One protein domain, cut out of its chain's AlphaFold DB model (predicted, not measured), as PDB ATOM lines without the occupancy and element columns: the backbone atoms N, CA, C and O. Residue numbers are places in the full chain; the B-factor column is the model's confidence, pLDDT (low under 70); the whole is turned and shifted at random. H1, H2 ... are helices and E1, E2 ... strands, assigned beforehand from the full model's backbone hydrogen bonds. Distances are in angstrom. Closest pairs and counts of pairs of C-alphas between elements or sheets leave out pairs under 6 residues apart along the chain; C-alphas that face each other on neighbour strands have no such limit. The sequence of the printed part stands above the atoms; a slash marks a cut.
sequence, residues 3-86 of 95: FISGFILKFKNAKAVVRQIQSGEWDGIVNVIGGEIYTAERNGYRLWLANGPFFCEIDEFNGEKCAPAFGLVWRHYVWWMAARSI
ATOM      1  N   PHE A   3      27.902 -12.680 -17.669       60.66
ATOM      2  CA  PHE A   3      27.150 -13.275 -16.555       60.66
ATOM      3  C   PHE A   3      25.938 -12.441 -16.118       60.66
ATOM      4  O   PHE A   3      24.870 -12.983 -15.840       60.66
ATOM      5  N   ILE A   4      26.091 -11.114 -16.088       63.94
ATOM      6  CA  ILE A   4      25.050 -10.193 -15.609       63.94
ATOM      7  C   ILE A   4      23.843 -10.201 -16.560       63.94
ATOM      8  O   ILE A   4      22.700 -10.238 -16.109       63.94
ATOM      9  N   SER A   5      24.083 -10.248 -17.875       74.56
ATOM     10  CA  SER A   5      23.015 -10.297 -18.879       74.56
ATOM     11  C   SER A   5      22.209 -11.597 -18.791       74.56
ATOM     12  O   SER A   5      20.980 -11.547 -18.799       74.56
ATOM     13  N   GLY A   6      22.873 -12.745 -18.610       80.88
ATOM     14  CA  GLY A   6      22.204 -14.037 -18.426       80.88
ATOM     15  C   GLY A   6      21.388 -14.120 -17.131       80.88
ATOM     16  O   GLY A   6      20.276 -14.644 -17.131       80.88
ATOM     17  N   PHE A   7      21.901 -13.561 -16.033       84.50
ATOM     18  CA  PHE A   7      21.190 -13.529 -14.753       84.50
ATOM     19  C   PHE A   7      19.930 -12.648 -14.809       84.50
ATOM     20  O   PHE A   7      18.864 -13.075 -14.360       84.50
ATOM     21  N   ILE A   8      20.028 -11.457 -15.417       87.88
ATOM     22  CA  ILE A   8      18.893 -10.539 -15.605       87.88
ATOM     23  C   ILE A   8      17.844 -11.144 -16.541       87.88
ATOM     24  O   ILE A   8      16.650 -11.027 -16.268       87.88
ATOM     25  N   LEU A   9      18.260 -11.792 -17.635       90.06
ATOM     26  CA  LEU A   9      17.332 -12.445 -18.562       90.06
ATOM     27  C   LEU A   9      16.499 -13.511 -17.842       90.06
ATOM     28  O   LEU A   9      15.272 -13.490 -17.906       90.06
ATOM     29  N   LYS A  10      17.162 -14.385 -17.084       91.94
ATOM     30  CA  LYS A  10      16.502 -15.434 -16.304       91.94
ATOM     31  C   LYS A  10      15.554 -14.873 -15.242       91.94
ATOM     32  O   LYS A  10      14.462 -15.406 -15.056       91.94
ATOM     33  N   PHE A  11      15.917 -13.758 -14.605       92.25
ATOM     34  CA  PHE A  11      15.022 -13.054 -13.686       92.25
ATOM     35  C   PHE A  11      13.773 -12.505 -14.387       92.25
ATOM     36  O   PHE A  11      12.659 -12.662 -13.884       92.25
ATOM     37  N   LYS A  12      13.934 -11.879 -15.562       93.06
ATOM     38  CA  LYS A  12      12.803 -11.377 -16.359       93.06
ATOM     39  C   LYS A  12      11.859 -12.513 -16.753       93.06
ATOM     40  O   LYS A  12      10.651 -12.360 -16.585       93.06
ATOM     41  N   ASN A  13      12.406 -13.646 -17.194       93.19
ATOM     42  CA  ASN A  13      11.631 -14.844 -17.522       93.19
ATOM     43  C   ASN A  13      10.847 -15.347 -16.306       93.19
ATOM     44  O   ASN A  13       9.634 -15.521 -16.383       93.19
ATOM     45  N   ALA A  14      11.513 -15.495 -15.158       93.31
ATOM     46  CA  ALA A  14      10.881 -15.946 -13.922       93.31
ATOM     47  C   ALA A  14       9.746 -15.011 -13.474       93.31
ATOM     48  O   ALA A  14       8.655 -15.466 -13.139       93.31
ATOM     49  N   LYS A  15       9.959 -13.690 -13.531       94.75
ATOM     50  CA  LYS A  15       8.930 -12.694 -13.198       94.75
ATOM     51  C   LYS A  15       7.743 -12.738 -14.162       94.75
ATOM     52  O   LYS A  15       6.606 -12.551 -13.730       94.75
ATOM     53  N   ALA A  16       7.991 -12.959 -15.452       94.69
ATOM     54  CA  ALA A  16       6.930 -13.118 -16.439       94.69
ATOM     55  C   ALA A  16       6.091 -14.368 -16.148       94.69
ATOM     56  O   ALA A  16       4.867 -14.278 -16.102       94.69
ATOM     57  N   VAL A  17       6.739 -15.498 -15.863       93.19
ATOM     58  CA  VAL A  17       6.051 -16.760 -15.559       93.19
ATOM     59  C   VAL A  17       5.256 -16.675 -14.260       93.19
ATOM     60  O   VAL A  17       4.105 -17.092 -14.235       93.19
ATOM     61  N   VAL A  18       5.788 -16.034 -13.215       93.12
ATOM     62  CA  VAL A  18       5.026 -15.744 -11.986       93.12
ATOM     63  C   VAL A  18       3.725 -15.004 -12.295       93.12
ATOM     64  O   VAL A  18       2.671 -15.402 -11.807       93.12
ATOM     65  N   ARG A  19       3.777 -13.962 -13.132       94.69
ATOM     66  CA  ARG A  19       2.580 -13.197 -13.515       94.69
ATOM     67  C   ARG A  19       1.584 -14.041 -14.304       94.69
ATOM     68  O   ARG A  19       0.399 -13.946 -14.030       94.69
ATOM     69  N   GLN A  20       2.067 -14.865 -15.232       92.56
ATOM     70  CA  GLN A  20       1.229 -15.764 -16.034       92.56
ATOM     71  C   GLN A  20       0.542 -16.830 -15.174       92.56
ATOM     72  O   GLN A  20      -0.608 -17.191 -15.397       92.56
ATOM     73  N   ILE A  21       1.245 -17.363 -14.174       91.19
ATOM     74  CA  ILE A  21       0.652 -18.314 -13.232       91.19
ATOM     75  C   ILE A  21      -0.431 -17.609 -12.408       91.19
ATOM     76  O   ILE A  21      -1.532 -18.130 -12.256       91.19
ATOM     77  N   GLN A  22      -0.143 -16.405 -11.909       89.06
ATOM     78  CA  GLN A  22      -1.093 -15.611 -11.127       89.06
ATOM     79  C   GLN A  22      -2.315 -15.158 -11.942       89.06
ATOM     80  O   GLN A  22      -3.390 -15.001 -11.368       89.06
ATOM     81  N   SER A  23      -2.179 -14.974 -13.261       90.94
ATOM     82  CA  SER A  23      -3.298 -14.703 -14.175       90.94
ATOM     83  C   SER A  23      -4.088 -15.958 -14.563       90.94
ATOM     84  O   SER A  23      -5.103 -15.840 -15.247       90.94
ATOM     85  N   GLY A  24      -3.667 -17.150 -14.123       89.44
ATOM     86  CA  GLY A  24      -4.343 -18.411 -14.434       89.44
ATOM     87  C   GLY A  24      -4.117 -18.897 -15.867       89.44
ATOM     88  O   GLY A  24      -4.921 -19.672 -16.373       89.44
ATOM     89  N   GLU A  25      -3.046 -18.451 -16.532       91.06
ATOM     90  CA  GLU A  25      -2.697 -18.912 -17.885       91.06
ATOM     91  C   GLU A  25      -2.080 -20.317 -17.908       91.06
ATOM     92  O   GLU A  25      -1.916 -20.890 -18.981       91.06
ATOM     93  N   TRP A  26      -1.680 -20.841 -16.748       90.94
ATOM     94  CA  TRP A  26      -1.061 -22.156 -16.609       90.94
ATOM     95  C   TRP A  26      -2.041 -23.153 -16.006       90.94
ATOM     96  O   TRP A  26      -2.594 -22.913 -14.932       90.94
ATOM     97  N   ASP A  27      -2.181 -24.297 -16.666       88.88
ATOM     98  CA  ASP A  27      -3.088 -25.363 -16.268       88.88
ATOM     99  C   ASP A  27      -2.318 -26.513 -15.629       88.88
ATOM    100  O   ASP A  27      -1.474 -27.138 -16.265       88.88
ATOM    101  N   GLY A  28      -2.593 -26.787 -14.351       86.81
ATOM    102  CA  GLY A  28      -1.981 -27.903 -13.633       86.81
ATOM    103  C   GLY A  28      -2.504 -29.251 -14.125       86.81
ATOM    104  O   GLY A  28      -3.717 -29.466 -14.165       86.81
ATOM    105  N   ILE A  29      -1.591 -30.168 -14.436       86.12
ATOM    106  CA  ILE A  29      -1.893 -31.527 -14.883       86.12
ATOM    107  C   ILE A  29      -1.791 -32.478 -13.702       86.12
ATOM    108  O   ILE A  29      -0.779 -32.541 -13.001       86.12
ATOM    109  N   VAL A  30      -2.862 -33.237 -13.503       80.19
ATOM    110  CA  VAL A  30      -2.966 -34.218 -12.427       80.19
ATOM    111  C   VAL A  30      -2.304 -35.514 -12.858       80.19
ATOM    112  O   VAL A  30      -2.684 -36.108 -13.867       80.19
ATOM    113  N   ASN A  31      -1.358 -35.993 -12.060       76.38
ATOM    114  CA  ASN A  31      -0.862 -37.348 -12.200       76.38
ATOM    115  C   ASN A  31      -1.966 -38.333 -11.794       76.38
ATOM    116  O   ASN A  31      -2.357 -38.389 -10.629       76.38
ATOM    117  N   VAL A  32      -2.431 -39.143 -12.745       71.00
ATOM    118  CA  VAL A  32      -3.470 -40.166 -12.540       71.00
ATOM    119  C   VAL A  32      -3.132 -41.197 -11.461       71.00
ATOM    120  O   VAL A  32      -4.042 -41.776 -10.881       71.00
ATOM    121  N   ILE A  33      -1.849 -41.412 -11.158       76.50
ATOM    122  CA  ILE A  33      -1.414 -42.391 -10.153       76.50
ATOM    123  C   ILE A  33      -1.556 -41.830  -8.731       76.50
ATOM    124  O   ILE A  33      -2.017 -42.530  -7.836       76.50
ATOM    125  N   GLY A  34      -1.139 -40.578  -8.513       70.75
ATOM    126  CA  GLY A  34      -1.022 -39.985  -7.172       70.75
ATOM    127  C   GLY A  34      -2.014 -38.864  -6.864       70.75
ATOM    128  O   GLY A  34      -2.084 -38.411  -5.729       70.75
ATOM    129  N   GLY A  35      -2.750 -38.364  -7.861       72.88
ATOM    130  CA  GLY A  35      -3.608 -37.183  -7.723       72.88
ATOM    131  C   GLY A  35      -2.847 -35.859  -7.542       72.88
ATOM    132  O   GLY A  35      -3.474 -34.806  -7.433       72.88
ATOM    133  N   GLU A  36      -1.513 -35.892  -7.518       79.56
ATOM    134  CA  GLU A  36      -0.652 -34.719  -7.353       79.56
ATOM    135  C   GLU A  36      -0.409 -33.993  -8.683       79.56
ATOM    136  O   GLU A  36      -0.430 -34.597  -9.759       79.56
ATOM    137  N   ILE A  37      -0.149 -32.685  -8.609       81.94
ATOM    138  CA  ILE A  37       0.218 -31.867  -9.768       81.94
ATOM    139  C   ILE A  37       1.740 -31.811  -9.861       81.94
ATOM    140  O   ILE A  37       2.398 -31.120  -9.081       81.94
ATOM    141  N   TYR A  38       2.297 -32.515 -10.840       85.62
ATOM    142  CA  TYR A  38       3.737 -32.512 -11.105       85.62
ATOM    143  C   TYR A  38       4.137 -31.635 -12.277       85.62
ATOM    144  O   TYR A  38       5.313 -31.296 -12.405       85.62
ATOM    145  N   THR A  39       3.180 -31.227 -13.100       89.25
ATOM    146  CA  THR A  39       3.410 -30.399 -14.279       89.25
ATOM    147  C   THR A  39       2.283 -29.391 -14.438       89.25
ATOM    148  O   THR A  39       1.156 -29.619 -14.001       89.25
ATOM    149  N   ALA A  40       2.593 -28.262 -15.060       90.38
ATOM    150  CA  ALA A  40       1.597 -27.347 -15.587       90.38
ATOM    151  C   ALA A  40       1.905 -27.028 -17.045       90.38
ATOM    152  O   ALA A  40       3.072 -26.973 -17.428       90.38
ATOM    153  N   GLU A  41       0.875 -26.793 -17.844       91.56
ATOM    154  CA  GLU A  41       1.014 -26.502 -19.267       91.56
ATOM    155  C   GLU A  41       0.383 -25.169 -19.652       91.56
ATOM    156  O   GLU A  41      -0.569 -24.695 -19.029       91.56
ATOM    157  N   ARG A  42       0.950 -24.547 -20.687       91.19
ATOM    158  CA  ARG A  42       0.456 -23.305 -21.286       91.19
ATOM    159  C   ARG A  42       0.953 -23.187 -22.718       91.19
ATOM    160  O   ARG A  42       2.151 -23.043 -22.925       91.19
ATOM    161  N   ASN A  43       0.056 -23.145 -23.705       89.50
ATOM    162  CA  ASN A  43       0.399 -22.891 -25.116       89.50
ATOM    163  C   ASN A  43       1.589 -23.735 -25.625       89.50
ATOM    164  O   ASN A  43       2.515 -23.198 -26.229       89.50
ATOM    165  N   GLY A  44       1.596 -25.032 -25.308       87.88
ATOM    166  CA  GLY A  44       2.674 -25.955 -25.677       87.88
ATOM    167  C   GLY A  44       3.914 -25.908 -24.781       87.88
ATOM    168  O   GLY A  44       4.773 -26.771 -24.914       87.88
ATOM    169  N   TYR A  45       4.026 -24.951 -23.854       91.88
ATOM    170  CA  TYR A  45       5.048 -24.972 -22.808       91.88
ATOM    171  C   TYR A  45       4.644 -25.902 -21.674       91.88
ATOM    172  O   TYR A  45       3.510 -25.828 -21.200       91.88
ATOM    173  N   ARG A  46       5.607 -26.671 -21.164       91.69
ATOM    174  CA  ARG A  46       5.487 -27.425 -19.917       91.69
ATOM    175  C   ARG A  46       6.384 -26.819 -18.847       91.69
ATOM    176  O   ARG A  46       7.560 -26.540 -19.070       91.69
ATOM    177  N   LEU A  47       5.796 -26.593 -17.682       91.12
ATOM    178  CA  LEU A  47       6.462 -26.189 -16.455       91.12
ATOM    179  C   LEU A  47       6.492 -27.395 -15.525       91.12
ATOM    180  O   LEU A  47       5.448 -27.876 -15.080       91.12
ATOM    181  N   TRP A  48       7.690 -27.863 -15.200       89.50
ATOM    182  CA  TRP A  48       7.875 -28.943 -14.242       89.50
ATOM    183  C   TRP A  48       7.686 -28.416 -12.815       89.50
ATOM    184  O   TRP A  48       8.379 -27.491 -12.400       89.50
ATOM    185  N   LEU A  49       6.752 -28.983 -12.053       86.12
ATOM    186  CA  LEU A  49       6.404 -28.576 -10.684       86.12
ATOM    187  C   LEU A  49       6.847 -29.583  -9.617       86.12
ATOM    188  O   LEU A  49       6.882 -29.230  -8.441       86.12
ATOM    189  N   ALA A  50       7.188 -30.817  -9.998       77.00
ATOM    190  CA  ALA A  50       7.547 -31.847  -9.029       77.00
ATOM    191  C   ALA A  50       8.862 -31.537  -8.296       77.00
ATOM    192  O   ALA A  50       9.791 -30.938  -8.849       77.00
ATOM    193  N   ASN A  51       8.961 -32.030  -7.061       66.06
ATOM    194  CA  ASN A  51      10.161 -31.907  -6.240       66.06
ATOM    195  C   ASN A  51      11.361 -32.614  -6.893       66.06
ATOM    196  O   ASN A  51      11.292 -33.785  -7.258       66.06
ATOM    197  N   GLY A  52      12.478 -31.895  -7.027       63.66
ATOM    198  CA  GLY A  52      13.720 -32.411  -7.600       63.66
ATOM    199  C   GLY A  52      14.660 -31.292  -8.061       63.66
ATOM    200  O   GLY A  52      14.296 -30.119  -8.009       63.66
ATOM    201  N   PRO A  53      15.868 -31.611  -8.560       61.38
ATOM    202  CA  PRO A  53      16.852 -30.606  -8.983       61.38
ATOM    203  C   PRO A  53      16.379 -29.708 -10.144       61.38
ATOM    204  O   PRO A  53      16.965 -28.650 -10.386       61.38
ATOM    205  N   PHE A  54      15.307 -30.095 -10.846       63.44
ATOM    206  CA  PHE A  54      14.727 -29.386 -11.993       63.44
ATOM    207  C   PHE A  54      13.341 -28.782 -11.724       63.44
ATOM    208  O   PHE A  54      12.658 -28.402 -12.668       63.44
ATOM    209  N   PHE A  55      12.922 -28.674 -10.458       80.25
ATOM    210  CA  PHE A  55      11.626 -28.091 -10.095       80.25
ATOM    211  C   PHE A  55      11.468 -26.640 -10.583       80.25
ATOM    212  O   PHE A  55      12.444 -25.891 -10.671       80.25
ATOM    213  N   CYS A  56      10.233 -26.245 -10.882       86.56
ATOM    214  CA  CYS A  56       9.842 -24.935 -11.402       86.56
ATOM    215  C   CYS A  56      10.675 -24.439 -12.583       86.56
ATOM    216  O   CYS A  56      11.032 -23.267 -12.619       86.56
ATOM    217  N   GLU A  57      10.984 -25.307 -13.543       88.56
ATOM    218  CA  GLU A  57      11.663 -24.953 -14.793       88.56
ATOM    219  C   GLU A  57      10.753 -25.237 -15.989       88.56
ATOM    220  O   GLU A  57       9.966 -26.182 -15.955       88.56
ATOM    221  N   ILE A  58      10.873 -24.426 -17.043       89.06
ATOM    222  CA  ILE A  58      10.273 -24.773 -18.335       89.06
ATOM    223  C   ILE A  58      11.159 -25.840 -18.963       89.06
ATOM    224  O   ILE A  58      12.294 -25.557 -19.352       89.06
ATOM    225  N   ASP A  59      10.663 -27.070 -19.004       87.94
ATOM    226  CA  ASP A  59      11.431 -28.224 -19.454       87.94
ATOM    227  C   ASP A  59      11.097 -28.633 -20.891       87.94
ATOM    228  O   ASP A  59      11.945 -29.236 -21.552       87.94
ATOM    229  N   GLU A  60       9.932 -28.237 -21.407       88.12
ATOM    230  CA  GLU A  60       9.475 -28.577 -22.754       88.12
ATOM    231  C   GLU A  60       8.698 -27.434 -23.427       88.12
ATOM    232  O   GLU A  60       7.992 -26.668 -22.764       88.12
ATOM    233  N   PHE A  61       8.821 -27.331 -24.751       90.50
ATOM    234  CA  PHE A  61       7.979 -26.509 -25.617       90.50
ATOM    235  C   PHE A  61       7.647 -27.292 -26.890       90.50
ATOM    236  O   PHE A  61       8.553 -27.675 -27.624       90.50
ATOM    237  N   ASN A  62       6.361 -27.531 -27.157       87.62
ATOM    238  CA  ASN A  62       5.877 -28.293 -28.317       87.62
ATOM    239  C   ASN A  62       6.545 -29.674 -28.479       87.62
ATOM    240  O   ASN A  62       6.878 -30.077 -29.591       87.62
ATOM    241  N   GLY A  63       6.764 -30.400 -27.378       83.88
ATOM    242  CA  GLY A  63       7.427 -31.710 -27.404       83.88
ATOM    243  C   GLY A  63       8.957 -31.654 -27.432       83.88
ATOM    244  O   GLY A  63       9.608 -32.691 -27.321       83.88
ATOM    245  N   GLU A  64       9.557 -30.465 -27.548       87.69
ATOM    246  CA  GLU A  64      11.008 -30.297 -27.574       87.69
ATOM    247  C   GLU A  64      11.556 -29.832 -26.226       87.69
ATOM    248  O   GLU A  64      11.040 -28.907 -25.591       87.69
ATOM    249  N   LYS A  65      12.658 -30.448 -25.791       87.25
ATOM    250  CA  LYS A  65      13.299 -30.117 -24.518       87.25
ATOM    251  C   LYS A  65      13.900 -28.711 -24.556       87.25
ATOM    252  O   LYS A  65      14.771 -28.416 -25.373       87.25
ATOM    253  N   CYS A  66      13.505 -27.870 -23.605       84.75
ATOM    254  CA  CYS A  66      13.994 -26.499 -23.499       84.75
ATOM    255  C   CYS A  66      15.357 -26.402 -22.796       84.75
ATOM    256  O   CYS A  66      15.696 -27.179 -21.897       84.75
ATOM    257  N   ALA A  67      16.132 -25.376 -23.160       85.56
ATOM    258  CA  ALA A  67      17.256 -24.922 -22.345       85.56
ATOM    259  C   ALA A  67      16.749 -24.260 -21.041       85.56
ATOM    260  O   ALA A  67      15.642 -23.722 -21.029       85.56
ATOM    261  N   PRO A  68      17.547 -24.223 -19.952       84.69
ATOM    262  CA  PRO A  68      17.100 -23.679 -18.667       84.69
ATOM    263  C   PRO A  68      16.664 -22.206 -18.748       84.69
ATOM    264  O   PRO A  68      17.506 -21.307 -18.883       84.69
ATOM    265  N   ALA A  69      15.362 -21.954 -18.602       86.31
ATOM    266  CA  ALA A  69      14.749 -20.636 -18.733       86.31
ATOM    267  C   ALA A  69      14.998 -19.737 -17.513       86.31
ATOM    268  O   ALA A  69      15.122 -18.517 -17.674       86.31
ATOM    269  N   PHE A  70      15.111 -20.318 -16.311       88.81
ATOM    270  CA  PHE A  70      15.306 -19.572 -15.058       88.81
ATOM    271  C   PHE A  70      16.624 -19.901 -14.351       88.81
ATOM    272  O   PHE A  70      17.272 -19.020 -13.789       88.81
ATOM    273  N   GLY A  71      17.070 -21.157 -14.366       84.81
ATOM    274  CA  GLY A  71      18.200 -21.588 -13.534       84.81
ATOM    275  C   GLY A  71      17.892 -21.611 -12.026       84.81
ATOM    276  O   GLY A  71      16.838 -21.177 -11.569       84.81
ATOM    277  N   LEU A  72      18.829 -22.149 -11.238       84.75
ATOM    278  CA  LEU A  72      18.566 -22.652  -9.880       84.75
ATOM    279  C   LEU A  72      17.918 -21.635  -8.922       84.75
ATOM    280  O   LEU A  72      16.941 -21.956  -8.250       84.75
ATOM    281  N   VAL A  73      18.444 -20.410  -8.866       87.00
ATOM    282  CA  VAL A  73      17.960 -19.370  -7.942       87.00
ATOM    283  C   VAL A  73      16.522 -18.975  -8.274       87.00
ATOM    284  O   VAL A  73      15.663 -18.887  -7.400       87.00
ATOM    285  N   TRP A  74      16.238 -18.777  -9.558       89.62
ATOM    286  CA  TRP A  74      14.954 -18.249  -9.996       89.62
ATOM    287  C   TRP A  74      13.843 -19.305 -10.041       89.62
ATOM    288  O   TRP A  74      12.680 -18.941  -9.907       89.62
ATOM    289  N   ARG A  75      14.182 -20.599 -10.104       90.38
ATOM    290  CA  ARG A  75      13.231 -21.707  -9.875       90.38
ATOM    291  C   ARG A  75      12.556 -21.611  -8.508       90.38
ATOM    292  O   ARG A  75      11.331 -21.645  -8.415       90.38
ATOM    293  N   HIS A  76      13.349 -21.393  -7.456       88.50
ATOM    294  CA  HIS A  76      12.834 -21.195  -6.098       88.50
ATOM    295  C   HIS A  76      11.905 -19.982  -6.039       88.50
ATOM    296  O   HIS A  76      10.823 -20.051  -5.465       88.50
ATOM    297  N   TYR A  77      12.302 -18.878  -6.675       90.88
ATOM    298  CA  TYR A  77      11.468 -17.683  -6.754       90.88
ATOM    299  C   TYR A  77      10.104 -17.973  -7.404       90.88
ATOM    300  O   TYR A  77       9.078 -17.629  -6.822       90.88
ATOM    301  N   VAL A  78      10.067 -18.655  -8.556       90.38
ATOM    302  CA  VAL A  78       8.812 -19.023  -9.240       90.38
ATOM    303  C   VAL A  78       7.929 -19.908  -8.353       90.38
ATOM    304  O   VAL A  78       6.726 -19.655  -8.242       90.38
ATOM    305  N   TRP A  79       8.521 -20.892  -7.670       89.31
ATOM    306  CA  TRP A  79       7.809 -21.778  -6.746       89.31
ATOM    307  C   TRP A  79       7.106 -21.018  -5.622       89.31
ATOM    308  O   TRP A  79       5.886 -21.119  -5.462       89.31
ATOM    309  N   TRP A  80       7.869 -20.226  -4.864       87.81
ATOM    310  CA  TRP A  80       7.360 -19.517  -3.691       87.81
ATOM    311  C   TRP A  80       6.344 -18.437  -4.057       87.81
ATOM    312  O   TRP A  80       5.353 -18.252  -3.343       87.81
ATOM    313  N   MET A  81       6.569 -17.742  -5.174       91.62
ATOM    314  CA  MET A  81       5.739 -16.612  -5.585       91.62
ATOM    315  C   MET A  81       4.448 -17.015  -6.294       91.62
ATOM    316  O   MET A  81       3.489 -16.243  -6.256       91.62
ATOM    317  N   ALA A  82       4.411 -18.173  -6.963       89.12
ATOM    318  CA  ALA A  82       3.257 -18.531  -7.782       89.12
ATOM    319  C   ALA A  82       2.996 -20.036  -7.911       89.12
ATOM    320  O   ALA A  82       1.859 -20.461  -7.724       89.12
ATOM    321  N   ALA A  83       4.005 -20.857  -8.209       86.25
ATOM    322  CA  ALA A  83       3.760 -22.218  -8.699       86.25
ATOM    323  C   ALA A  83       3.058 -23.132  -7.678       86.25
ATOM    324  O   ALA A  83       2.186 -23.911  -8.051       86.25
ATOM    325  N   ARG A  84       3.332 -22.948  -6.378       84.19
ATOM    326  CA  ARG A  84       2.631 -23.646  -5.279       84.19
ATOM    327  C   ARG A  84       1.119 -23.385  -5.212       84.19
ATOM    328  O   ARG A  84       0.417 -24.049  -4.460       84.19
ATOM    329  N   SER A  85       0.636 -22.364  -5.920       81.00
ATOM    330  CA  SER A  85      -0.770 -21.946  -5.937       81.00
ATOM    331  C   SER A  85      -1.516 -22.347  -7.208       81.00
ATOM    332  O   SER A  85      -2.708 -22.054  -7.310       81.00
ATOM    333  N   ILE A  86      -0.847 -23.014  -8.161       83.44
ATOM    334  CA  ILE A  86      -1.486 -23.519  -9.380       83.44
ATOM    335  C   ILE A  86      -2.606 -24.473  -8.965       83.44
ATOM    336  O   ILE A  86      -2.376 -25.502  -8.330       83.44
TER     337      ILE A  86
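Overview. This is residues 3 to 86 of the 95 residues of an uncharacterized protein of Atlantibacter sp. RC6 (UniProt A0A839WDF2). A twisted four-stranded sheet is grazed by two helices lying side by side, the long H1 and shorter H2. H1 and the E1 and E2 hairpin reach toward opposite ends of the longest axis. The printed part has 84 residues, with named elements in the order H1 E1 E2 E3 E4 H2; the antiparallel sheet runs E1 E2 E3 E4, and the class is mixed. It is compact, with a radius of gyration of the C-alphas of 12.2 A, and elongated, spanning 42 by 25 by 24 A.

Along the chain. H1, residues 3 to 22, begins at C-alpha 3 (27.150, -13.275, -16.555) and is 28.9 A long. E1 is 27 to 30, E2 37 to 42 (14.4 A), E3 45 to 48, E4 57 to 61. H2, residues 71 to 81, 15.6 A, ends at C-alpha 81 (5.739, -16.612, -5.585).

Arrangement. The strands form a meander, each the antiparallel neighbour of the one before; N 29 and O 39 are 2.8 A apart, N 40 and O 47 2.9 A, N 46 and O 60 2.9 A. H1, with residues 10 to 18 alone, touches H2, at a shallow tilt of 27 degrees, the same way; the closest C-alphas, of Val 18 and Val 78, are 5.7 A apart. H1 grazes the sheet with residues 14 to 21, H2 with 71 to 79. Every O i to N i+4 pair is within hydrogen-bond range in H1, 6 of 7 in H2.

Size, cuts and confidence. The C-alphas of Ile 4 and Ile 33, the farthest apart, are 42.0 A apart. The printed part has no cut and no long link. Residues 3 to 4 and 51 to 54 have pLDDT under 70.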